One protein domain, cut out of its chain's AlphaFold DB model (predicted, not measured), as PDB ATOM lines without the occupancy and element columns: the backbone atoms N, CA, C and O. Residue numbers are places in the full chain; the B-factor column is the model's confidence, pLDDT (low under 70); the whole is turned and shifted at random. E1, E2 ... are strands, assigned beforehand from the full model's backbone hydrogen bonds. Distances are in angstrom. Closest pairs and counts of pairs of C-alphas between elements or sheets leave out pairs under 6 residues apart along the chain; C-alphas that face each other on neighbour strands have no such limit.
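This is residues 140 to 323 of the 537 residues of an uncharacterized protein of Vibrio sp. 10N.222.52.B12 (UniProt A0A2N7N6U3). Two small sandwiches stand as two lobes of a V, one from E1 to E7 and one from E8 to E14, each a four-stranded sheet face to face with a three-stranded one. The two four-stranded sheets face each other in part, E14 close to E1 and E7, and the lobes spread apart toward the first residue of E7 and the last of E14. The printed part has 184 residues, no named helix and fourteen strands, E1 to E14 in chain order. The mixed sheets run E1 E7 E6 E3 and E8 E14 E13 E10, the antiparallel ones E2 E5 E4 and E9 E12 E11. The class is all strand, and the whole is compact but flat, with a radius of gyration of the C-alphas of 17.5 A and spans of 48 by 47 by 22 A.

Start at edge strand E1, residues 140 to 144, parallel to E7, residues 209 to 219; N 141 and O 215 are 2.9 A apart. E7 forms a hairpin with E6, residues 193 to 203 (N 197 and O 214, 2.8 A), and E6 is antiparallel to E3, residues 162 to 171 (N 198 and O 169, 2.9 A). This sheet is strongly twisted and curled, and E3 bends by 68 degrees at residue 166. Face to face with it are E2, residues 148 to 152, E5, residues 184 to 188, and E4, residues 175 to 179; look at N 151 and O 185, 2.8 A, and, in the hairpin of E4 and E5, N 186 and O 177, 2.9 A. The closest C-alphas of E3 and E4 are Ser 166 and Gly 178, 4.1 A. Next find E8, residues 231 to 233, parallel to E14, residues 312 to 322 (N 233 and O 318, 2.8 A). E14 forms a hairpin with E13, residues 297 to 306 (N 317 and O 301, 2.8 A), and E13 is antiparallel to E10, residues 265 to 271 (N 302 and O 270, 2.7 A). This sheet too is strongly twisted; face to face with it are E9, residues 247 to 251, E12, residues 288 to 292, and E11, residues 275 to 278. Here N 248 and O 291 are 2.8 A apart, and N 290 and O 277, in the hairpin of E11 and E12, 2.7 A. Between the lobes, the closest C-alphas of E7 and E14 are Ser 219 and Tyr 312, 5.2 A; those of E1 and E14 are Ser 140 and Ala 315, 5.3 A.

Find C-alpha 140, where E1 begins, at (21.895, 9.398, 10.511). From C-alpha 193 at (20.772, 17.037, -0.552), E6 runs 33.0 A to residue 203. E7 and E14 each measure 32.3 A, E13 29.5 A and E3 23.5 A. E14 ends with C-alpha 322 at (34.475, -12.408, 10.782).

The C-alphas farthest apart are those of Asp 205 and Gly 261, 52.1 A. The printed part has no cut; the long links are E7 to E8, E8 to E9 and E9 to E10. Residues 206 to 208 and 323 have pLDDT under 70.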
ATOM      1  N   SER A 140      22.642   9.004  11.701       94.88
ATOM      2  CA  SER A 140      21.895   9.398  10.511       94.88
ATOM      3  C   SER A 140      20.620  10.117  10.914       94.88
ATOM      4  O   SER A 140      19.901   9.641  11.787       94.88
ATOM      5  N   GLU A 141      20.365  11.255  10.281       95.75
ATOM      6  CA  GLU A 141      19.243  12.137  10.588       95.75
ATOM      7  C   GLU A 141      18.566  12.626   9.306       95.75
ATOM      8  O   GLU A 141      19.143  12.615   8.215       95.75
ATOM      9  N   THR A 142      17.325  13.088   9.439       93.31
ATOM     10  CA  THR A 142      16.568  13.676   8.327       93.31
ATOM     11  C   THR A 142      16.063  15.064   8.698       93.31
ATOM     12  O   THR A 142      15.733  15.338   9.851       93.31
ATOM     13  N   ALA A 143      16.015  15.957   7.714       94.50
ATOM     14  CA  ALA A 143      15.543  17.327   7.872       94.50
ATOM     15  C   ALA A 143      14.836  17.813   6.600       94.50
ATOM     16  O   ALA A 143      14.957  17.216   5.526       94.50
ATOM     17  N   GLN A 144      14.111  18.923   6.699       94.06
ATOM     18  CA  GLN A 144      13.630  19.682   5.545       94.06
ATOM     19  C   GLN A 144      14.473  20.942   5.347       94.06
ATOM     20  O   GLN A 144      15.081  21.468   6.279       94.06
ATOM     21  N   VAL A 145      14.489  21.464   4.121       95.00
ATOM     22  CA  VAL A 145      15.110  22.767   3.850       95.00
ATOM     23  C   VAL A 145      14.488  23.848   4.743       95.00
ATOM     24  O   VAL A 145      13.283  24.105   4.682       95.00
ATOM     25  N   GLY A 146      15.337  24.531   5.507       94.31
ATOM     26  CA  GLY A 146      14.976  25.577   6.460       94.31
ATOM     27  C   GLY A 146      14.755  25.087   7.893       94.31
ATOM     28  O   GLY A 146      14.475  25.925   8.753       94.31
ATOM     29  N   ASP A 147      14.868  23.784   8.156       95.38
ATOM     30  CA  ASP A 147      14.801  23.243   9.511       95.38
ATOM     31  C   ASP A 147      16.106  23.488  10.280       95.38
ATOM     32  O   ASP A 147      17.204  23.449   9.724       95.38
ATOM     33  N   THR A 148      15.965  23.664  11.593       97.81
ATOM     34  CA  THR A 148      17.060  23.548  12.558       97.81
ATOM     35  C   THR A 148      16.820  22.285  13.372       97.81
ATOM     36  O   THR A 148      15.775  22.170  14.024       97.81
ATOM     37  N   ILE A 149      17.770  21.353  13.354       97.69
ATOM     38  CA  ILE A 149      17.707  20.110  14.132       97.69
ATOM     39  C   ILE A 149      18.799  20.079  15.202       97.69
ATOM     40  O   ILE A 149      19.858  20.695  15.060       97.69
ATOM     41  N   THR A 150      18.525  19.352  16.282       98.06
ATOM     42  CA  THR A 150      19.469  19.096  17.374       98.06
ATOM     43  C   THR A 150      19.742  17.602  17.430       98.06
ATOM     44  O   THR A 150      18.803  16.808  17.429       98.06
ATOM     45  N   ILE A 151      21.019  17.235  17.463       98.00
ATOM     46  CA  ILE A 151      21.491  15.860  17.322       98.00
ATOM     47  C   ILE A 151      22.346  15.525  18.539       98.00
ATOM     48  O   ILE A 151      23.434  16.073  18.695       98.00
ATOM     49  N   ASP A 152      21.866  14.620  19.389       96.81
ATOM     50  CA  ASP A 152      22.635  14.085  20.516       96.81
ATOM     51  C   ASP A 152      23.695  13.108  19.987       96.81
ATOM     52  O   ASP A 152      23.364  12.073  19.395       96.81
ATOM     53  N   VAL A 153      24.973  13.431  20.188       95.25
ATOM     54  CA  VAL A 153      26.103  12.587  19.769       95.25
ATOM     55  C   VAL A 153      26.722  11.797  20.918       95.25
ATOM     56  O   VAL A 153      27.660  11.034  20.697       95.25
ATOM     57  N   SER A 154      26.168  11.901  22.125       91.69
ATOM     58  CA  SER A 154      26.660  11.157  23.275       91.69
ATOM     59  C   SER A 154      26.439   9.643  23.127       91.69
ATOM     60  O   SER A 154      25.433   9.159  22.594       91.69
ATOM     61  N   ASP A 155      27.415   8.884  23.626       89.12
ATOM     62  CA  ASP A 155      27.314   7.453  23.912       89.12
ATOM     63  C   ASP A 155      27.694   7.202  25.385       89.12
ATOM     64  O   ASP A 155      28.803   7.564  25.799       89.12
ATOM     65  N   PRO A 156      26.829   6.556  26.193       81.56
ATOM     66  CA  PRO A 156      27.053   6.383  27.630       81.56
ATOM     67  C   PRO A 156      28.346   5.651  28.017       81.56
ATOM     68  O   PRO A 156      28.768   5.743  29.173       81.56
ATOM     69  N   ILE A 157      28.927   4.875  27.102       82.00
ATOM     70  CA  ILE A 157      30.113   4.052  27.339       82.00
ATOM     71  C   ILE A 157      31.314   4.650  26.611       82.00
ATOM     72  O   ILE A 157      32.351   4.866  27.237       82.00
ATOM     73  N   LEU A 158      31.179   4.913  25.312       83.38
ATOM     74  CA  LEU A 158      32.293   5.300  24.447       83.38
ATOM     75  C   LEU A 158      32.714   6.752  24.663       83.38
ATOM     76  O   LEU A 158      33.906   7.032  24.698       83.38
ATOM     77  N   THR A 159      31.759   7.659  24.882       87.44
ATOM     78  CA  THR A 159      32.041   9.098  25.068       87.44
ATOM     79  C   THR A 159      32.236   9.488  26.534       87.44
ATOM     80  O   THR A 159      32.407  10.659  26.870       87.44
ATOM     81  N   ALA A 160      32.254   8.511  27.445       87.81
ATOM     82  CA  ALA A 160      32.405   8.769  28.869       87.81
ATOM     83  C   ALA A 160      33.750   9.458  29.179       87.81
ATOM     84  O   ALA A 160      34.820   8.867  29.041       87.81
ATOM     85  N   GLY A 161      33.688  10.703  29.663       88.19
ATOM     86  CA  GLY A 161      34.873  11.505  29.997       88.19
ATOM     87  C   GLY A 161      35.407  12.373  28.852       88.19
ATOM     88  O   GLY A 161      36.437  13.027  29.038       88.19
ATOM     89  N   TYR A 162      34.702  12.404  27.721       91.38
ATOM     90  CA  TYR A 162      34.930  13.312  26.604       91.38
ATOM     91  C   TYR A 162      33.842  14.388  26.570       91.38
ATOM     92  O   TYR A 162      32.770  14.206  27.142       91.38
ATOM     93  N   THR A 163      34.138  15.509  25.921       93.12
ATOM     94  CA  THR A 163      33.181  16.593  25.662       93.12
ATOM     95  C   THR A 163      33.233  16.972  24.195       93.12
ATOM     96  O   THR A 163      34.330  17.075  23.641       93.12
ATOM     97  N   LEU A 164      32.072  17.200  23.585       94.62
ATOM     98  CA  LEU A 164      31.961  17.642  22.197       94.62
ATOM     99  C   LEU A 164      32.667  18.986  21.970       94.62
ATOM    100  O   LEU A 164      32.445  19.959  22.698       94.62
ATOM    101  N   ASP A 165      33.492  19.046  20.928       90.00
ATOM    102  CA  ASP A 165      34.116  20.287  20.488       90.00
ATOM    103  C   ASP A 165      33.095  21.187  19.778       90.00
ATOM    104  O   ASP A 165      32.165  20.732  19.113       90.00
ATOM    105  N   SER A 166      33.253  22.507  19.914       89.69
ATOM    106  CA  SER A 166      32.283  23.457  19.349       89.69
ATOM    107  C   SER A 166      32.309  23.526  17.822       89.69
ATOM    108  O   SER A 166      31.327  23.939  17.200       89.69
ATOM    109  N   GLU A 167      33.453  23.196  17.227       86.94
ATOM    110  CA  GLU A 167      33.656  23.222  15.784       86.94
ATOM    111  C   GLU A 167      33.198  21.896  15.173       86.94
ATOM    112  O   GLU A 167      33.633  20.825  15.582       86.94
ATOM    113  N   VAL A 168      32.299  21.985  14.194       89.06
ATOM    114  CA  VAL A 168      31.789  20.841  13.436       89.06
ATOM    115  C   VAL A 168      32.055  21.123  11.969       89.06
ATOM    116  O   VAL A 168      31.633  22.156  11.442       89.06
ATOM    117  N   VAL A 169      32.754  20.209  11.300       84.75
ATOM    118  CA  VAL A 169      33.003  20.324   9.863       84.75
ATOM    119  C   VAL A 169      31.759  19.885   9.110       84.75
ATOM    120  O   VAL A 169      31.237  18.795   9.334       84.75
ATOM    121  N   VAL A 170      31.297  20.739   8.202       88.62
ATOM    122  CA  VAL A 170      30.107  20.509   7.381       88.62
ATOM    123  C   VAL A 170      30.549  20.202   5.955       88.62
ATOM    124  O   VAL A 170      31.064  21.073   5.261       88.62
ATOM    125  N   LEU A 171      30.341  18.966   5.514       84.19
ATOM    126  CA  LEU A 171      30.595  18.509   4.149       84.19
ATOM    127  C   LEU A 171      29.261  18.454   3.403       84.19
ATOM    128  O   LEU A 171      28.566  17.437   3.403       84.19
ATOM    129  N   GLY A 172      28.870  19.583   2.823       87.00
ATOM    130  CA  GLY A 172      27.564  19.761   2.198       87.00
ATOM    131  C   GLY A 172      27.085  21.197   2.345       87.00
ATOM    132  O   GLY A 172      27.888  22.122   2.445       87.00
ATOM    133  N   ASP A 173      25.770  21.387   2.356       89.44
ATOM    134  CA  ASP A 173      25.154  22.700   2.546       89.44
ATOM    135  C   ASP A 173      24.527  22.777   3.938       89.44
ATOM    136  O   ASP A 173      23.932  21.805   4.389       89.44
ATOM    137  N   GLY A 174      24.661  23.909   4.626       93.88
ATOM    138  CA  GLY A 174      24.180  24.071   5.998       93.88
ATOM    139  C   GLY A 174      25.208  24.733   6.905       93.88
ATOM    140  O   GLY A 174      26.282  25.142   6.461       93.88
ATOM    141  N   VAL A 175      24.862  24.871   8.181       94.50
ATOM    142  CA  VAL A 175      25.782  25.336   9.230       94.50
ATOM    143  C   VAL A 175      25.590  24.453  10.453       94.50
ATOM    144  O   VAL A 175      24.454  24.162  10.816       94.50
ATOM    145  N   ALA A 176      26.685  24.032  11.083       96.94
ATOM    146  CA  ALA A 176      26.648  23.229  12.295       96.94
ATOM    147  C   ALA A 176      27.537  23.819  13.393       96.94
ATOM    148  O   ALA A 176      28.553  24.458  13.111       96.94
ATOM    149  N   SER A 177      27.161  23.579  14.645       96.38
ATOM    150  CA  SER A 177      27.977  23.889  15.822       96.38
ATOM    151  C   SER A 177      27.713  22.885  16.939       96.38
ATOM    152  O   SER A 177      26.556  22.513  17.153       96.38
ATOM    153  N   GLY A 178      28.759  22.494  17.663       96.44
ATOM    154  CA  GLY A 178      28.663  21.609  18.823       96.44
ATOM    155  C   GLY A 178      28.486  22.360  20.147       96.44
ATOM    156  O   GLY A 178      29.007  23.465  20.328       96.44
ATOM    157  N   ASP A 179      27.772  21.745  21.089       96.88
ATOM    158  CA  ASP A 179      27.669  22.171  22.487       96.88
ATOM    159  C   ASP A 179      28.276  21.104  23.410       96.88
ATOM    160  O   ASP A 179      27.640  20.105  23.738       96.88
ATOM    161  N   GLY A 180      29.500  21.338  23.886       92.56
ATOM    162  CA  GLY A 180      30.203  20.433  24.806       92.56
ATOM    163  C   GLY A 180      29.608  20.319  26.215       92.56
ATOM    164  O   GLY A 180      30.189  19.648  27.065       92.56
ATOM    165  N   THR A 181      28.498  21.005  26.519       93.44
ATOM    166  CA  THR A 181      27.774  20.841  27.792       93.44
ATOM    167  C   THR A 181      26.624  19.850  27.703       93.44
ATOM    168  O   THR A 181      26.279  19.242  28.721       93.44
ATOM    169  N   THR A 182      26.031  19.704  26.518       95.25
ATOM    170  CA  THR A 182      24.947  18.754  26.246       95.25
ATOM    171  C   THR A 182      25.377  17.614  25.330       95.25
ATOM    172  O   THR A 182      24.631  16.649  25.216       95.25
ATOM    173  N   ASP A 183      26.570  17.706  24.733       95.88
ATOM    174  CA  ASP A 183      27.061  16.822  23.675       95.88
ATOM    175  C   ASP A 183      26.075  16.749  22.498       95.88
ATOM    176  O   ASP A 183      25.830  15.695  21.910       95.88
ATOM    177  N   GLU A 184      25.501  17.905  22.153       97.94
ATOM    178  CA  GLU A 184      24.566  18.055  21.043       97.94
ATOM    179  C   GLU A 184      25.163  18.907  19.922       97.94
ATOM    180  O   GLU A 184      25.765  19.959  20.149       97.94
ATOM    181  N   ILE A 185      24.924  18.487  18.683       98.56
ATOM    182  CA  ILE A 185      25.169  19.294  17.491       98.56
ATOM    183  C   ILE A 185      23.867  19.996  17.114       98.56
ATOM    184  O   ILE A 185      22.825  19.361  16.964       98.56
ATOM    185  N   THR A 186      23.928  21.311  16.922       98.56
ATOM    186  CA  THR A 186      22.856  22.064  16.256       98.56
ATOM    187  C   THR A 186      23.208  22.216  14.786       98.56
ATOM    188  O   THR A 186      24.305  22.679  14.477       98.56
ATOM    189  N   TYR A 187      22.289  21.840  13.898       98.50
ATOM    190  CA  TYR A 187      22.463  21.924  12.451       98.50
ATOM    191  C   TYR A 187      21.302  22.672  11.791       98.50
ATOM    192  O   TYR A 187      20.138  22.314  11.976       98.50
ATOM    193  N   ASP A 188      21.641  23.690  11.000       98.00
ATOM    194  CA  ASP A 188      20.721  24.474  10.178       98.00
ATOM    195  C   ASP A 188      20.773  23.988   8.721       98.00
ATOM    196  O   ASP A 188      21.773  24.180   8.018       98.00
ATOM    197  N   ALA A 189      19.682  23.375   8.258       96.38
ATOM    198  CA  ALA A 189      19.561  22.810   6.920       96.38
ATOM    199  C   ALA A 189      19.204  23.897   5.891       96.38
ATOM    200  O   ALA A 189      18.095  24.432   5.883       96.38
ATOM    201  N   ASN A 190      20.129  24.214   4.984       93.44
ATOM    202  CA  ASN A 190      19.990  25.363   4.078       93.44
ATOM    203  C   ASN A 190      19.574  24.981   2.646       93.44
ATOM    204  O   ASN A 190      18.845  25.739   1.995       93.44
ATOM    205  N   ALA A 191      19.973  23.803   2.169       91.94
ATOM    206  CA  ALA A 191      19.627  23.301   0.848       91.94
ATOM    207  C   ALA A 191      19.365  21.798   0.864       91.94
ATOM    208  O   ALA A 191      19.780  21.065   1.754       91.94
ATOM    209  N   GLN A 192      18.640  21.366  -0.158       91.19
ATOM    210  CA  GLN A 192      18.299  19.975  -0.395       91.19
ATOM    211  C   GLN A 192      19.542  19.168  -0.798       91.19
ATOM    212  O   GLN A 192      20.342  19.634  -1.612       91.19
ATOM    213  N   GLY A 193      19.653  17.941  -0.293       90.06
ATOM    214  CA  GLY A 193      20.772  17.037  -0.552       90.06
ATOM    215  C   GLY A 193      21.151  16.246   0.696       90.06
ATOM    216  O   GLY A 193      20.375  16.169   1.642       90.06
ATOM    217  N   VAL A 194      22.345  15.662   0.702       91.19
ATOM    218  CA  VAL A 194      22.913  15.023   1.895       91.19
ATOM    219  C   VAL A 194      24.125  15.818   2.346       91.19
ATOM    220  O   VAL A 194      24.967  16.180   1.524       91.19
ATOM    221  N   THR A 195      24.193  16.076   3.646       92.50
ATOM    222  CA  THR A 195      25.298  16.771   4.299       92.50
ATOM    223  C   THR A 195      25.898  15.849   5.349       92.50
ATOM    224  O   THR A 195      25.170  15.331   6.195       92.50
ATOM    225  N   ARG A 196      27.221  15.670   5.334       92.00
ATOM    226  CA  ARG A 196      27.933  14.987   6.420       92.00
ATOM    227  C   ARG A 196      28.490  16.001   7.407       92.00
ATOM    228  O   ARG A 196      29.215  16.916   7.029       92.00
ATOM    229  N   LEU A 197      28.193  15.796   8.678       93.62
ATOM    230  CA  LEU A 197      28.786  16.502   9.801       93.62
ATOM    231  C   LEU A 197      29.907  15.636  10.365       93.62
ATOM    232  O   LEU A 197      29.680  14.469  10.683       93.62
ATOM    233  N   VAL A 198      31.103  16.194  10.497       89.25
ATOM    234  CA  VAL A 198      32.229  15.539  11.166       89.25
ATOM    235  C   VAL A 198      32.517  16.301  12.447       89.25
ATOM    236  O   VAL A 198      32.717  17.518  12.415       89.25
ATOM    237  N   TYR A 199      32.511  15.589  13.569       89.75
ATOM    238  CA  TYR A 199      32.704  16.171  14.890       89.75
ATOM    239  C   TYR A 199      33.772  15.418  15.671       89.75
ATOM    240  O   TYR A 199      34.033  14.231  15.443       89.75
ATOM    241  N   THR A 200      34.361  16.124  16.624       86.75
ATOM    242  CA  THR A 200      35.355  15.585  17.540       86.75
ATOM    243  C   THR A 200      34.898  15.769  18.978       86.75
ATOM    244  O   THR A 200      34.168  16.706  19.304       86.75
ATOM    245  N   MET A 201      35.292  14.844  19.845       89.06
ATOM    246  CA  MET A 201      35.114  14.980  21.283       89.06
ATOM    247  C   MET A 201      36.466  14.831  21.954       89.06
ATOM    248  O   MET A 201      37.177  13.855  21.713       89.06
ATOM    249  N   THR A 202      36.798  15.763  22.832       84.19
ATOM    250  CA  THR A 202      38.109  15.828  23.475       84.19
ATOM    251  C   THR A 202      37.986  15.478  24.954       84.19
ATOM    252  O   THR A 202      37.027  15.863  25.627       84.19
ATOM    253  N   ASN A 203      38.934  14.704  25.479       84.00
ATOM    254  CA  ASN A 203      38.966  14.385  26.902       84.00
ATOM    255  C   ASN A 203      39.433  15.589  27.748       84.00
ATOM    256  O   ASN A 203      40.003  16.560  27.256       84.00
ATOM    257  N   ALA A 204      39.220  15.526  29.063       83.00
ATOM    258  CA  ALA A 204      39.440  16.672  29.953       83.00
ATOM    259  C   ALA A 204      40.876  17.249  29.978       83.00
ATOM    260  O   ALA A 204      41.055  18.403  30.372       83.00
ATOM    261  N   ASP A 205      41.900  16.467  29.624       76.75
ATOM    262  CA  ASP A 205      43.301  16.907  29.565       76.75
ATOM    263  C   ASP A 205      43.824  17.128  28.133       76.75
ATOM    264  O   ASP A 205      44.979  17.527  27.971       76.75
ATOM    265  N   GLY A 206      42.977  16.931  27.116       69.06
ATOM    266  CA  GLY A 206      43.307  17.119  25.704       69.06
ATOM    267  C   GLY A 206      44.276  16.084  25.136       69.06
ATOM    268  O   GLY A 206      44.855  16.321  24.080       69.06
ATOM    269  N   SER A 207      44.515  14.974  25.838       66.12
ATOM    270  CA  SER A 207      45.445  13.934  25.388       66.12
ATOM    271  C   SER A 207      44.822  12.903  24.449       66.12
ATOM    272  O   SER A 207      45.553  12.092  23.888       66.12
ATOM    273  N   ALA A 208      43.491  12.850  24.371       68.88
ATOM    274  CA  ALA A 208      42.764  11.878  23.568       68.88
ATOM    275  C   ALA A 208      41.527  12.515  22.935       68.88
ATOM    276  O   ALA A 208      40.853  13.347  23.551       68.88
ATOM    277  N   LEU A 209      41.212  12.055  21.728       74.38
ATOM    278  CA  LEU A 209      40.115  12.551  20.917       74.38
ATOM    279  C   LEU A 209      39.312  11.374  20.355       74.38
ATOM    280  O   LEU A 209      39.877  10.363  19.936       74.38
ATOM    281  N   LEU A 210      37.989  11.511  20.375       80.00
ATOM    282  CA  LEU A 210      37.050  10.657  19.657       80.00
ATOM    283  C   LEU A 210      36.564  11.405  18.430       80.00
ATOM    284  O   LEU A 210      36.381  12.622  18.473       80.00
ATOM    285  N   MET A 211      36.288  10.669  17.365       79.69
ATOM    286  CA  MET A 211      35.632  11.219  16.188       79.69
ATOM    287  C   MET A 211      34.327  10.485  15.941       79.69
ATOM    288  O   MET A 211      34.255   9.263  16.075       79.69
ATOM    289  N   GLY A 212      33.318  11.230  15.511       87.19
ATOM    290  CA  GLY A 212      32.136  10.650  14.904       87.19
ATOM    291  C   GLY A 212      31.670  11.455  13.705       87.19
ATOM    292  O   GLY A 212      32.123  12.572  13.436       87.19
ATOM    293  N   THR A 213      30.738  10.861  12.976       89.81
ATOM    294  CA  THR A 213      30.076  11.501  11.846       89.81
ATOM    295  C   THR A 213      28.564  11.431  12.008       89.81
ATOM    296  O   THR A 213      28.027  10.515  12.637       89.81
ATOM    297  N   VAL A 214      27.870  12.423  11.456       95.31
ATOM    298  CA  VAL A 214      26.415  12.415  11.304       95.31
ATOM    299  C   VAL A 214      26.087  12.716   9.854       95.31
ATOM    300  O   VAL A 214      26.439  13.777   9.353       95.31
ATOM    301  N   ASP A 215      25.398  11.805   9.184       94.69
ATOM    302  CA  ASP A 215      24.864  12.054   7.851       94.69
ATOM    303  C   ASP A 215      23.434  12.584   7.957       94.69
ATOM    304  O   ASP A 215      22.569  11.942   8.551       94.69
ATOM    305  N   VAL A 216      23.174  13.757   7.382       96.50
ATOM    306  CA  VAL A 216      21.860  14.406   7.402       96.50
ATOM    307  C   VAL A 216      21.300  14.468   5.986       96.50
ATOM    308  O   VAL A 216      21.863  15.139   5.120       96.50
ATOM    309  N   ALA A 217      20.171  13.803   5.749       95.25
ATOM    310  CA  ALA A 217      19.424  13.932   4.501       95.25
ATOM    311  C   ALA A 217      18.421  15.086   4.597       95.25
ATOM    312  O   ALA A 217      17.489  15.060   5.402       95.25
ATOM    313  N   VAL A 218      18.605  16.098   3.754       95.25
ATOM    314  CA  VAL A 218      17.760  17.287   3.680       95.25
ATOM    315  C   VAL A 218      16.839  17.191   2.469       95.25
ATOM    316  O   VAL A 218      17.265  17.271   1.313       95.25
ATOM    317  N   SER A 219      15.548  17.058   2.739       94.25
ATOM    318  CA  SER A 219      14.502  16.978   1.723       94.25
ATOM    319  C   SER A 219      13.953  18.353   1.342       94.25
ATOM    320  O   SER A 219      13.970  19.307   2.123       94.25
ATOM    321  N   GLY A 220      13.483  18.465   0.101       89.38
ATOM    322  CA  GLY A 220      12.869  19.677  -0.425       89.38
ATOM    323  C   GLY A 220      11.419  19.850   0.046       89.38
ATOM    324  O   GLY A 220      10.722  18.870   0.302       89.38
ATOM    325  N   PRO A 221      10.910  21.093   0.100       83.12
ATOM    326  CA  PRO A 221       9.563  21.353   0.584       83.12
ATOM    327  C   PRO A 221       8.495  20.784  -0.358       83.12
ATOM    328  O   PRO A 221       8.568  20.942  -1.577       83.12
ATOM    329  N   GLY A 222       7.424  20.243   0.226       79.31
ATOM    330  CA  GLY A 222       6.234  19.811  -0.515       79.31
ATOM    331  C   GLY A 222       6.244  18.355  -0.983       79.31
ATOM    332  O   GLY A 222       5.334  17.990  -1.723       79.31
ATOM    333  N   ASN A 223       7.215  17.558  -0.529       80.81
ATOM    334  CA  ASN A 223       7.257  16.101  -0.660       80.81
ATOM    335  C   ASN A 223       7.583  15.470   0.702       80.81
ATOM    336  O   ASN A 223       8.278  16.105   1.503       80.81
ATOM    337  N   HIS A 224       7.094  14.263   0.986       84.56
ATOM    338  CA  HIS A 224       7.588  13.525   2.150       84.56
ATOM    339  C   HIS A 224       8.953  12.918   1.818       84.56
ATOM    340  O   HIS A 224       9.233  12.591   0.673       84.56
ATOM    341  N   ALA A 225       9.839  12.844   2.808       89.50
ATOM    342  CA  ALA A 225      11.100  12.138   2.633       89.50
ATOM    343  C   ALA A 225      10.837  10.621   2.639       89.50
ATOM    344  O   ALA A 225       9.968  10.187   3.402       89.50
ATOM    345  N   PRO A 226      11.609   9.816   1.886       92.62
ATOM    346  CA  PRO A 226      11.638   8.375   2.080       92.62
ATOM    347  C   PRO A 226      11.960   8.037   3.538       92.62
ATOM    348  O   PRO A 226      12.885   8.599   4.131       92.62
ATOM    349  N   GLU A 227      11.216   7.095   4.104       94.00
ATOM    350  CA  GLU A 227      11.487   6.545   5.426       94.00
ATOM    351  C   GLU A 227      12.559   5.459   5.293       94.00
ATOM    352  O   GLU A 227      12.395   4.498   4.535       94.00
ATOM    353  N   VAL A 228      13.664   5.620   6.021       95.00
ATOM    354  CA  VAL A 228      14.806   4.700   6.003       95.00
ATOM    355  C   VAL A 228      15.187   4.263   7.413       95.00
ATOM    356  O   VAL A 228      15.139   5.055   8.353       95.00
ATOM    357  N   GLU A 229      15.593   3.004   7.559       94.56
ATOM    358  CA  GLU A 229      15.973   2.408   8.844       94.56
ATOM    359  C   GLU A 229      17.395   1.838   8.822       94.56
ATOM    360  O   GLU A 229      17.876   1.338   7.810       94.56
ATOM    361  N   GLY A 230      18.082   1.837   9.964       93.25
ATOM    362  CA  GLY A 230      19.369   1.148  10.066       93.25
ATOM    363  C   GLY A 230      19.247  -0.337   9.692       93.25
ATOM    364  O   GLY A 230      18.398  -1.049  10.228       93.25
ATOM    365  N   ALA A 231      20.104  -0.808   8.788       94.75
ATOM    366  CA  ALA A 231      20.188  -2.213   8.410       94.75
ATOM    367  C   ALA A 231      21.311  -2.909   9.191       94.75
ATOM    368  O   ALA A 231      22.333  -2.300   9.496       94.75
ATOM    369  N   SER A 232      21.142  -4.195   9.499       94.00
ATOM    370  CA  SER A 232      22.167  -4.994  10.177       94.00
ATOM    371  C   SER A 232      22.340  -6.331   9.473       94.00
ATOM    372  O   SER A 232      21.392  -7.107   9.351       94.00
ATOM    373  N   PHE A 233      23.570  -6.614   9.062       93.00
ATOM    374  CA  PHE A 233      23.954  -7.828   8.363       93.00
ATOM    375  C   PHE A 233      25.078  -8.529   9.125       93.00
ATOM    376  O   PHE A 233      26.243  -8.145   9.057       93.00
ATOM    377  N   THR A 234      24.712  -9.564   9.878       85.94
ATOM    378  CA  THR A 234      25.657 -10.338  10.700       85.94
ATOM    379  C   THR A 234      25.973 -11.708  10.110       85.94
ATOM    380  O   THR A 234      27.041 -12.244  10.370       85.94
ATOM    381  N   GLU A 235      25.061 -12.267   9.312       85.62
ATOM    382  CA  GLU A 235      25.180 -13.596   8.709       85.62
ATOM    383  C   GLU A 235      24.585 -13.593   7.294       85.62
ATOM    384  O   GLU A 235      23.638 -12.860   6.994       85.62
ATOM    385  N   GLN A 236      25.125 -14.448   6.431       88.62
ATOM    386  CA  GLN A 236      24.618 -14.717   5.093       88.62
ATOM    387  C   GLN A 236      23.312 -15.522   5.139       88.62
ATOM    388  O   GLN A 236      22.947 -16.138   6.140       88.62
ATOM    389  N   SER A 237      22.611 -15.594   4.004       84.19
ATOM    390  CA  SER A 237      21.339 -16.325   3.899       84.19
ATOM    391  C   SER A 237      21.440 -17.832   4.173       84.19
ATOM    392  O   SER A 237      20.425 -18.471   4.446       84.19
ATOM    393  N   ASP A 238      22.636 -18.415   4.057       82.06
ATOM    394  CA  ASP A 238      22.908 -19.822   4.370       82.06
ATOM    395  C   ASP A 238      23.355 -20.052   5.829       82.06
ATOM    396  O   ASP A 238      23.591 -21.199   6.217       82.06
ATOM    397  N   GLY A 239      23.422 -18.988   6.637       80.81
ATOM    398  CA  GLY A 239      23.854 -19.008   8.036       80.81
ATOM    399  C   GLY A 239      25.370 -18.958   8.235       80.81
ATOM    400  O   GLY A 239      25.830 -19.147   9.357       80.81
ATOM    401  N   SER A 240      26.159 -18.752   7.175       78.19
ATOM    402  CA  SER A 240      27.604 -18.522   7.292       78.19
ATOM    403  C   SER A 240      27.930 -17.053   7.593       78.19
ATOM    404  O   SER A 240      27.159 -16.154   7.260       78.19
ATOM    405  N   ASN A 241      29.086 -16.789   8.204       82.06
ATOM    406  CA  ASN A 241      29.560 -15.423   8.441       82.06
ATOM    407  C   ASN A 241      30.078 -14.778   7.145       82.06
ATOM    408  O   ASN A 241      30.427 -15.469   6.183       82.06
ATOM    409  N   TYR A 242      30.155 -13.448   7.117       85.56
ATOM    410  CA  TYR A 242      30.871 -12.723   6.066       85.56
ATOM    411  C   TYR A 242      32.380 -12.811   6.321       85.56
ATOM    412  O   TYR A 242      32.825 -12.536   7.431       85.56
ATOM    413  N   GLY A 243      33.160 -13.201   5.315       79.94
ATOM    414  CA  GLY A 243      34.618 -13.329   5.395       79.94
ATOM    415  C   GLY A 243      35.346 -12.172   4.711       79.94
ATOM    416  O   GLY A 243      34.819 -11.543   3.792       79.94
ATOM    417  N   GLY A 244      36.575 -11.896   5.149       79.81
ATOM    418  CA  GLY A 244      37.436 -10.898   4.513       79.81
ATOM    419  C   GLY A 244      37.861 -11.302   3.093       79.81
ATOM    420  O   GLY A 244      38.051 -12.476   2.791       79.81
ATOM    421  N   GLY A 245      38.019 -10.322   2.202       75.88
ATOM    422  CA  GLY A 245      38.504 -10.501   0.825       75.88
ATOM    423  C   GLY A 245      37.475 -11.021  -0.181       75.88
ATOM    424  O   GLY A 245      37.790 -11.150  -1.363       75.88
ATOM    425  N   ALA A 246      36.247 -11.301   0.256       83.38
ATOM    426  CA  ALA A 246      35.135 -11.634  -0.624       83.38
ATOM    427  C   ALA A 246      34.253 -10.406  -0.904       83.38
ATOM    428  O   ALA A 246      34.027  -9.564  -0.034       83.38
ATOM    429  N   LYS A 247      33.717 -10.330  -2.129       91.94
ATOM    430  CA  LYS A 247      32.749  -9.303  -2.534       91.94
ATOM    431  C   LYS A 247      31.324  -9.815  -2.337       91.94
ATOM    432  O   LYS A 247      30.920 -10.798  -2.962       91.94
ATOM    433  N   TYR A 248      30.552  -9.113  -1.517       95.25
ATOM    434  CA  TYR A 248      29.157  -9.418  -1.200       95.25
ATOM    435  C   TYR A 248      28.210  -8.398  -1.829       95.25
ATOM    436  O   TYR A 248      28.616  -7.288  -2.163       95.25
ATOM    437  N   THR A 249      26.944  -8.776  -2.012       97.12
ATOM    438  CA  THR A 249      25.867  -7.864  -2.432       97.12
ATOM    439  C   THR A 249      24.798  -7.832  -1.353       97.12
ATOM    440  O   THR A 249      24.295  -8.882  -0.953       97.12
ATOM    441  N   PHE A 250      24.455  -6.630  -0.909       97.06
ATOM    442  CA  PHE A 250      23.472  -6.361   0.128       97.06
ATOM    443  C   PHE A 250      22.276  -5.636  -0.480       97.06
ATOM    444  O   PHE A 250      22.445  -4.701  -1.261       97.06
ATOM    445  N   ASP A 251      21.076  -6.083  -0.123       96.62
ATOM    446  CA  ASP A 251      19.807  -5.485  -0.529       96.62
ATOM    447  C   ASP A 251      19.171  -4.787   0.676       96.62
ATOM    448  O   ASP A 251      19.005  -5.398   1.735       96.62
ATOM    449  N   ILE A 252      18.828  -3.510   0.516       97.19
ATOM    450  CA  ILE A 252      18.207  -2.687   1.559       97.19
ATOM    451  C   ILE A 252      16.698  -2.517   1.362       97.19
ATOM    452  O   ILE A 252      16.070  -1.776   2.113       97.19
ATOM    453  N   SER A 253      16.088  -3.209   0.396       95.44
ATOM    454  CA  SER A 253      14.665  -3.054   0.053       95.44
ATOM    455  C   SER A 253      13.701  -3.186   1.241       95.44
ATOM    456  O   SER A 253      12.636  -2.581   1.236       95.44
ATOM    457  N   SER A 254      14.046  -3.969   2.269       95.50
ATOM    458  CA  SER A 254      13.219  -4.131   3.475       95.50
ATOM    459  C   SER A 254      13.327  -2.991   4.490       95.50
ATOM    460  O   SER A 254      12.544  -2.971   5.434       95.50
ATOM    461  N   TYR A 255      14.297  -2.092   4.326       96.25
ATOM    462  CA  TYR A 255      14.618  -1.010   5.263       96.25
ATOM    463  C   TYR A 255      14.236   0.368   4.723       96.25
ATOM    464  O   TYR A 255      14.540   1.377   5.353       96.25
ATOM    465  N   VAL A 256      13.610   0.418   3.546       95.62
ATOM    466  CA  VAL A 256      13.261   1.661   2.865       95.62
ATOM    467  C   VAL A 256      11.809   1.617   2.421       95.62
ATOM    468  O   VAL A 256      11.344   0.634   1.840       95.62
ATOM    469  N   THR A 257      11.074   2.685   2.704       94.31
ATOM    470  CA  THR A 257       9.689   2.848   2.266       94.31
ATOM    471  C   THR A 257       9.410   4.303   1.920       94.31
ATOM    472  O   THR A 257      10.142   5.201   2.325       94.31
ATOM    473  N   ASP A 258       8.356   4.536   1.147       91.88
ATOM    474  CA  ASP A 258       7.912   5.876   0.793       91.88
ATOM    475  C   ASP A 258       6.417   5.999   1.090       91.88
ATOM    476  O   ASP A 258       5.615   5.138   0.708       91.88
ATOM    477  N   ALA A 259       6.049   7.051   1.821       88.19
ATOM    478  CA  ALA A 259       4.677   7.262   2.272       88.19
ATOM    479  C   ALA A 259       3.731   7.662   1.126       88.19
ATOM    480  O   ALA A 259       2.524   7.401   1.204       88.19
ATOM    481  N   ASP A 260       4.271   8.272   0.069       86.19
ATOM    482  CA  ASP A 260       3.535   8.727  -1.110       86.19
ATOM    483  C   ASP A 260       3.443   7.626  -2.193       86.19
ATOM    484  O   ASP A 260       2.593   7.689  -3.091       86.19
ATOM    485  N   GLY A 261       4.221   6.548  -2.041       85.62
ATOM    486  CA  GLY A 261       4.280   5.401  -2.945       85.62
ATOM    487  C   GLY A 261       5.105   5.672  -4.202       85.62
ATOM    488  O   GLY A 261       4.864   5.022  -5.225       85.62
ATOM    489  N   ASP A 262       6.016   6.645  -4.138       88.12
ATOM    490  CA  ASP A 262       6.952   6.957  -5.211       88.12
ATOM    491  C   ASP A 262       8.046   5.879  -5.339       88.12
ATOM    492  O   ASP A 262       8.329   5.111  -4.417       88.12
ATOM    493  N   ASP A 263       8.647   5.795  -6.531       91.00
ATOM    494  CA  ASP A 263       9.760   4.878  -6.790       91.00
ATOM    495  C   ASP A 263      11.012   5.361  -6.039       91.00
ATOM    496  O   ASP A 263      11.428   6.511  -6.192       91.00
ATOM    497  N   ILE A 264      11.634   4.465  -5.269       94.62
ATOM    498  CA  ILE A 264      12.830   4.755  -4.467       94.62
ATOM    499  C   ILE A 264      14.067   4.179  -5.156       94.62
ATOM    500  O   ILE A 264      14.083   3.004  -5.535       94.62
ATOM    501  N   GLN A 265      15.129   4.978  -5.231       95.44
ATOM    502  CA  GLN A 265      16.442   4.545  -5.693       95.44
ATOM    503  C   GLN A 265      17.498   4.741  -4.606       95.44
ATOM    504  O   GLN A 265      17.582   5.806  -3.999       95.44
ATOM    505  N   LEU A 266      18.374   3.752  -4.430       96.75
ATOM    506  CA  LEU A 266      19.656   3.909  -3.755       96.75
ATOM    507  C   LEU A 266      20.623   4.642  -4.692       96.75
ATOM    508  O   LEU A 266      21.049   4.092  -5.712       96.75
ATOM    509  N   ILE A 267      20.957   5.881  -4.340       93.56
ATOM    510  CA  ILE A 267      21.718   6.801  -5.199       93.56
ATOM    511  C   ILE A 267      23.170   6.985  -4.759       93.56
ATOM    512  O   ILE A 267      23.999   7.399  -5.567       93.56
ATOM    513  N   GLN A 268      23.491   6.672  -3.504       92.62
ATOM    514  CA  GLN A 268      24.842   6.790  -2.968       92.62
ATOM    515  C   GLN A 268      25.055   5.758  -1.864       92.62
ATOM    516  O   GLN A 268      24.169   5.511  -1.046       92.62
ATOM    517  N   VAL A 269      26.247   5.169  -1.857       93.62
ATOM    518  CA  VAL A 269      26.768   4.366  -0.754       93.62
ATOM    519  C   VAL A 269      28.184   4.800  -0.458       93.62
ATOM    520  O   VAL A 269      28.935   5.142  -1.371       93.62
ATOM    521  N   GLU A 270      28.535   4.780   0.813       87.38
ATOM    522  CA  GLU A 270      29.858   5.141   1.281       87.38
ATOM    523  C   GLU A 270      30.180   4.309   2.513       87.38
ATOM    524  O   GLU A 270      29.326   4.099   3.369       87.38
ATOM    525  N   ALA A 271      31.398   3.804   2.594       82.56
ATOM    526  CA  ALA A 271      31.850   3.015   3.720       82.56
ATOM    527  C   ALA A 271      33.280   3.390   4.034       82.56
ATOM    528  O   ALA A 271      34.029   3.839   3.165       82.56
ATOM    529  N   TRP A 272      33.667   3.137   5.272       70.75
ATOM    530  CA  TRP A 272      35.043   3.308   5.668       70.75
ATOM    531  C   TRP A 272      35.746   1.963   5.839       70.75
ATOM    532  O   TRP A 272      35.149   0.995   6.299       70.75
ATOM    533  N   ASN A 273      37.010   1.895   5.404       70.44
ATOM    534  CA  ASN A 273      37.855   0.696   5.385       70.44
ATOM    535  C   ASN A 273      37.245  -0.496   4.626       70.44
ATOM    536  O   ASN A 273      37.671  -1.644   4.790       70.44
ATOM    537  N   ALA A 274      36.292  -0.206   3.742       80.00
ATOM    538  CA  ALA A 274      35.654  -1.140   2.838       80.00
ATOM    539  C   ALA A 274      35.419  -0.467   1.483       80.00
ATOM    540  O   ALA A 274      35.216   0.742   1.394       80.00
ATOM    541  N   THR A 275      35.439  -1.262   0.422       83.50
ATOM    542  CA  THR A 275      35.044  -0.827  -0.917       83.50
ATOM    543  C   THR A 275      33.553  -1.068  -1.077       83.50
ATOM    544  O   THR A 275      33.095  -2.199  -0.904       83.50
ATOM    545  N   VAL A 276      32.803  -0.024  -1.433       93.25
ATOM    546  CA  VAL A 276      31.370  -0.120  -1.727       93.25
ATOM    547  C   VAL A 276      31.021   0.504  -3.067       93.25
ATOM    548  O   VAL A 276      31.591   1.511  -3.473       93.25
ATOM    549  N   GLU A 277      30.067  -0.104  -3.767       94.00
ATOM    550  CA  GLU A 277      29.565   0.385  -5.056       94.00
ATOM    551  C   GLU A 277      28.074   0.074  -5.176       94.00
ATOM    552  O   GLU A 277      27.627  -0.977  -4.716       94.00
ATOM    553  N   LEU A 278      27.301   0.920  -5.860       95.69
ATOM    554  CA  LEU A 278      25.931   0.567  -6.244       95.69
ATOM    555  C   LEU A 278      25.948  -0.709  -7.101       95.69
ATOM    556  O   LEU A 278      26.721  -0.806  -8.053       95.69
ATOM    557  N   ALA A 279      25.082  -1.678  -6.798       96.88
ATOM    558  CA  ALA A 279      25.054  -2.947  -7.530       96.88
ATOM    559  C   ALA A 279      24.548  -2.760  -8.973       96.88
ATOM    560  O   ALA A 279      25.043  -3.401  -9.903       96.88
ATOM    561  N   ALA A 280      23.592  -1.848  -9.167       93.88
ATOM    562  CA  ALA A 280      23.070  -1.463 -10.473       93.88
ATOM    563  C   ALA A 280      22.906   0.071 -10.580       93.88
ATOM    564  O   ALA A 280      21.787   0.575 -10.552       93.88
ATOM    565  N   PRO A 281      23.994   0.849 -10.766       88.69
ATOM    566  CA  PRO A 281      23.955   2.322 -10.733       88.69
ATOM    567  C   PRO A 281      23.088   2.960 -11.832       88.69
ATOM    568  O   PRO A 281      22.689   4.113 -11.722       88.69
ATOM    569  N   ASN A 282      22.807   2.221 -12.909       89.62
ATOM    570  CA  ASN A 282      21.981   2.692 -14.025       89.62
ATOM    571  C   ASN A 282      20.510   2.258 -13.915       89.62
ATOM    572  O   ASN A 282      19.720   2.591 -14.800       89.62
ATOM    573  N   ASP A 283      20.154   1.479 -12.891       92.25
ATOM    574  CA  ASP A 283      18.782   1.053 -12.641       92.25
ATOM    575  C   ASP A 283      18.127   2.020 -11.636       92.25
ATOM    576  O   ASP A 283      18.575   2.095 -10.487       92.25
ATOM    577  N   PRO A 284      17.079   2.770 -12.038       89.50
ATOM    578  CA  PRO A 284      16.369   3.693 -11.152       89.50
ATOM    579  C   PRO A 284      15.587   2.988 -10.032       89.50
ATOM    580  O   PRO A 284      15.048   3.658  -9.169       89.50
ATOM    581  N   SER A 285      15.521   1.656 -10.034       92.81
ATOM    582  CA  SER A 285      14.929   0.846  -8.961       92.81
ATOM    583  C   SER A 285      15.970   0.080  -8.134       92.81
ATOM    584  O   SER A 285      15.617  -0.780  -7.329       92.81
ATOM    585  N   ASN A 286      17.265   0.360  -8.333       96.19
ATOM    586  CA  ASN A 286      18.326  -0.283  -7.566       96.19
ATOM    587  C   ASN A 286      18.220   0.080  -6.084       96.19
ATOM    588  O   ASN A 286      18.332   1.247  -5.725       96.19
ATOM    589  N   LEU A 287      18.110  -0.939  -5.236       97.44
ATOM    590  CA  LEU A 287      18.164  -0.838  -3.776       97.44
ATOM    591  C   LEU A 287      19.245  -1.758  -3.210       97.44
ATOM    592  O   LEU A 287      19.139  -2.281  -2.107       97.44
ATOM    593  N   SER A 288      20.295  -2.006  -3.991       98.06
ATOM    594  CA  SER A 288      21.365  -2.909  -3.597       98.06
ATOM    595  C   SER A 288      22.736  -2.299  -3.844       98.06
ATOM    596  O   SER A 288      22.947  -1.509  -4.773       98.06
ATOM    597  N   PHE A 289      23.692  -2.696  -3.017       98.38
ATOM    598  CA  PHE A 289      25.089  -2.301  -3.131       98.38
ATOM    599  C   PHE A 289      26.003  -3.501  -2.940       98.38
ATOM    600  O   PHE A 289      25.615  -4.530  -2.392       98.38
ATOM    601  N   THR A 290      27.226  -3.369  -3.429       97.88
ATOM    602  CA  THR A 290      28.293  -4.334  -3.209       97.88
ATOM    603  C   THR A 290      29.234  -3.841  -2.126       97.88
ATOM    604  O   THR A 290      29.398  -2.633  -1.972       97.88
ATOM    605  N   PHE A 291      29.826  -4.768  -1.384       96.31
ATOM    606  CA  PHE A 291      30.727  -4.492  -0.273       96.31
ATOM    607  C   PHE A 291      31.863  -5.512  -0.260       96.31
ATOM    608  O   PHE A 291      31.633  -6.708  -0.451       96.31
ATOM    609  N   GLU A 292      33.076  -5.031  -0.024       90.81
ATOM    610  CA  GLU A 292      34.290  -5.834   0.079       90.81
ATOM    611  C   GLU A 292      35.249  -5.180   1.079       90.81
ATOM    612  O   GLU A 292      35.494  -3.975   1.028       90.81
ATOM    613  N   THR A 293      35.823  -5.968   1.982       80.12
ATOM    614  CA  THR A 293      36.859  -5.499   2.906       80.12
ATOM    615  C   THR A 293      37.835  -6.622   3.213       80.12
ATOM    616  O   THR A 293      37.465  -7.792   3.202       80.12
ATOM    617  N   LEU A 294      39.086  -6.267   3.496       74.44
ATOM    618  CA  LEU A 294      40.086  -7.191   4.035       74.44
ATOM    619  C   LEU A 294      40.121  -7.169   5.566       74.44
ATOM    620  O   LEU A 294      40.730  -8.050   6.171       74.44
ATOM    621  N   HIS A 295      39.481  -6.176   6.189       72.00
ATOM    622  CA  HIS A 295      39.549  -5.965   7.626       72.00
ATOM    623  C   HIS A 295      38.373  -6.659   8.316       72.00
ATOM    624  O   HIS A 295      37.218  -6.413   7.961       72.00
ATOM    625  N   PRO A 296      38.630  -7.511   9.314       70.38
ATOM    626  CA  PRO A 296      37.572  -8.074  10.135       70.38
ATOM    627  C   PRO A 296      36.974  -7.012  11.068       70.38
ATOM    628  O   PRO A 296      37.576  -5.967  11.316       70.38
ATOM    629  N   GLY A 297      35.806  -7.305  11.634       74.81
ATOM    630  CA  GLY A 297      35.112  -6.449  12.591       74.81
ATOM    631  C   GLY A 297      33.828  -5.834  12.042       74.81
ATOM    632  O   GLY A 297      33.244  -6.303  11.067       74.81
ATOM    633  N   THR A 298      33.351  -4.799  12.733       80.81
ATOM    634  CA  THR A 298      32.124  -4.087  12.361       80.81
ATOM    635  C   THR A 298      32.445  -2.980  11.372       80.81
ATOM    636  O   THR A 298      33.259  -2.107  11.660       80.81
ATOM    637  N   HIS A 299      31.742  -2.987  10.248       84.50
ATOM    638  CA  HIS A 299      31.793  -1.957   9.222       84.50
ATOM    639  C   HIS A 299      30.468  -1.214   9.169       84.50
ATOM    640  O   HIS A 299      29.405  -1.810   9.355       84.50
ATOM    641  N   TYR A 300      30.538   0.079   8.876       89.25
ATOM    642  CA  TYR A 300      29.371   0.924   8.665       89.25
ATOM    643  C   TYR A 300      29.376   1.416   7.222       89.25
ATOM    644  O   TYR A 300      30.363   1.982   6.751       89.25
ATOM    645  N   VAL A 301      28.267   1.179   6.525       92.88
ATOM    646  CA  VAL A 301      28.015   1.691   5.180       92.88
ATOM    647  C   VAL A 301      26.881   2.701   5.270       92.88
ATOM    648  O   VAL A 301      25.739   2.320   5.520       92.88
ATOM    649  N   THR A 302      27.173   3.978   5.058       93.19
ATOM    650  CA  THR A 302      26.146   4.995   4.833       93.19
ATOM    651  C   THR A 302      25.490   4.726   3.488       93.19
ATOM    652  O   THR A 302      26.169   4.554   2.475       93.19
ATOM    653  N   TYR A 303      24.164   4.714   3.460       95.56
ATOM    654  CA  TYR A 303      23.393   4.564   2.240       95.56
ATOM    655  C   TYR A 303      22.348   5.680   2.137       95.56
ATOM    656  O   TYR A 303      21.690   6.037   3.117       95.56
ATOM    657  N   VAL A 304      22.212   6.247   0.939       95.75
ATOM    658  CA  VAL A 304      21.313   7.369   0.652       95.75
ATOM    659  C   VAL A 304      20.320   6.964  -0.416       95.75
ATOM    660  O   VAL A 304      20.708   6.543  -1.512       95.75
ATOM    661  N   VAL A 305      19.043   7.177  -0.129       95.69
ATOM    662  CA  VAL A 305      17.963   6.951  -1.084       95.69
ATOM    663  C   VAL A 305      17.275   8.246  -1.488       95.69
ATOM    664  O   VAL A 305      17.254   9.222  -0.736       95.69
ATOM    665  N   SER A 306      16.691   8.245  -2.680       94.31
ATOM    666  CA  SER A 306      15.866   9.337  -3.190       94.31
ATOM    667  C   SER A 306      14.599   8.798  -3.846       94.31
ATOM    668  O   SER A 306      14.631   7.756  -4.497       94.31
ATOM    669  N   ASP A 307      13.508   9.545  -3.705       91.62
ATOM    670  CA  ASP A 307      12.219   9.310  -4.378       91.62
ATOM    671  C   ASP A 307      12.108   9.992  -5.758       91.62
ATOM    672  O   ASP A 307      11.057   9.987  -6.401       91.62
ATOM    673  N   HIS A 308      13.166  10.677  -6.213       90.12
ATOM    674  CA  HIS A 308      13.178  11.500  -7.433       90.12
ATOM    675  C   HIS A 308      12.174  12.670  -7.484       90.12
ATOM    676  O   HIS A 308      12.059  13.346  -8.518       90.12
ATOM    677  N   LYS A 309      11.443  12.934  -6.402       89.75
ATOM    678  CA  LYS A 309      10.545  14.081  -6.192       89.75
ATOM    679  C   LYS A 309      11.125  15.110  -5.240       89.75
ATOM    680  O   LYS A 309      10.573  16.201  -5.106       89.75
ATOM    681  N   GLY A 310      12.287  14.807  -4.680       86.88
ATOM    682  CA  GLY A 310      13.046  15.709  -3.844       86.88
ATOM    683  C   GLY A 310      13.033  15.337  -2.368       86.88
ATOM    684  O   GLY A 310      13.536  16.118  -1.555       86.88
ATOM    685  N   GLY A 311      12.507  14.173  -2.011       91.19
ATOM    686  CA  GLY A 311      12.818  13.554  -0.741       91.19
ATOM    687  C   GLY A 311      14.127  12.770  -0.814       91.19
ATOM    688  O   GLY A 311      14.510  12.187  -1.840       91.19
ATOM    689  N   TYR A 312      14.830  12.810   0.308       94.50
ATOM    690  CA  TYR A 312      16.074  12.106   0.567       94.50
ATOM    691  C   TYR A 312      15.970  11.416   1.922       94.50
ATOM    692  O   TYR A 312      15.531  12.029   2.895       94.50
ATOM    693  N   GLY A 313      16.417  10.167   1.974       95.06
ATOM    694  CA  GLY A 313      16.616   9.422   3.212       95.06
ATOM    695  C   GLY A 313      18.075   8.996   3.326       95.06
ATOM    696  O   GLY A 313      18.699   8.660   2.319       95.06
ATOM    697  N   VAL A 314      18.619   9.005   4.541       96.12
ATOM    698  CA  VAL A 314      19.950   8.462   4.838       96.12
ATOM    699  C   VAL A 314      19.909   7.586   6.080       96.12
ATOM    700  O   VAL A 314      19.255   7.917   7.067       96.12
ATOM    701  N   ALA A 315      20.599   6.455   6.017       96.00
ATOM    702  CA  ALA A 315      20.757   5.529   7.128       96.00
ATOM    703  C   ALA A 315      22.054   4.732   6.954       96.00
ATOM    704  O   ALA A 315      22.790   4.903   5.978       96.00
ATOM    705  N   GLN A 316      22.346   3.863   7.917       94.25
ATOM    706  CA  GLN A 316      23.526   3.006   7.891       94.25
ATOM    707  C   GLN A 316      23.164   1.538   7.790       94.25
ATOM    708  O   GLN A 316      22.211   1.071   8.411       94.25
ATOM    709  N   ALA A 317      23.989   0.800   7.061       95.69
ATOM    710  CA  ALA A 317      24.070  -0.642   7.130       95.69
ATOM    711  C   ALA A 317      25.292  -1.039   7.965       95.69
ATOM    712  O   ALA A 317      26.430  -0.743   7.601       95.69
ATOM    713  N   GLN A 318      25.048  -1.717   9.081       93.88
ATOM    714  CA  GLN A 318      26.073  -2.350   9.896       93.88
ATOM    715  C   GLN A 318      26.371  -3.741   9.329       93.88
ATOM    716  O   GLN A 318      25.464  -4.563   9.200       93.88
ATOM    717  N   ILE A 319      27.629  -4.016   8.999       92.94
ATOM    718  CA  ILE A 319      28.071  -5.303   8.452       92.94
ATOM    719  C   ILE A 319      29.145  -5.868   9.374       92.94
ATOM    720  O   ILE A 319      30.158  -5.216   9.619       92.94
ATOM    721  N   PHE A 320      28.933  -7.077   9.890       87.00
ATOM    722  CA  PHE A 320      29.941  -7.770  10.689       87.00
ATOM    723  C   PHE A 320      30.724  -8.749   9.816       87.00
ATOM    724  O   PHE A 320      30.145  -9.673   9.244       87.00
ATOM    725  N   VAL A 321      32.037  -8.544   9.725       85.31
ATOM    726  CA  VAL A 321      32.967  -9.414   8.999       85.31
ATOM    727  C   VAL A 321      33.783 -10.203  10.010       85.31
ATOM    728  O   VAL A 321      34.425  -9.633  10.891       85.31
ATOM    729  N   ASP A 322      33.749 -11.522   9.888       77.69
ATOM    730  CA  ASP A 322      34.475 -12.408  10.782       77.69
ATOM    731  C   ASP A 322      35.977 -12.405  10.467       77.69
ATOM    732  O   ASP A 322      36.417 -12.216   9.328       77.69
ATOM    733  N   THR A 323      36.771 -12.632  11.505       63.94
ATOM    734  CA  THR A 323      38.196 -12.936  11.375       63.94
ATOM    735  C   THR A 323      38.363 -14.356  10.851       63.94
ATOM    736  O   THR A 323      38.134 -15.317  11.583       63.94
TER     737      THR A 323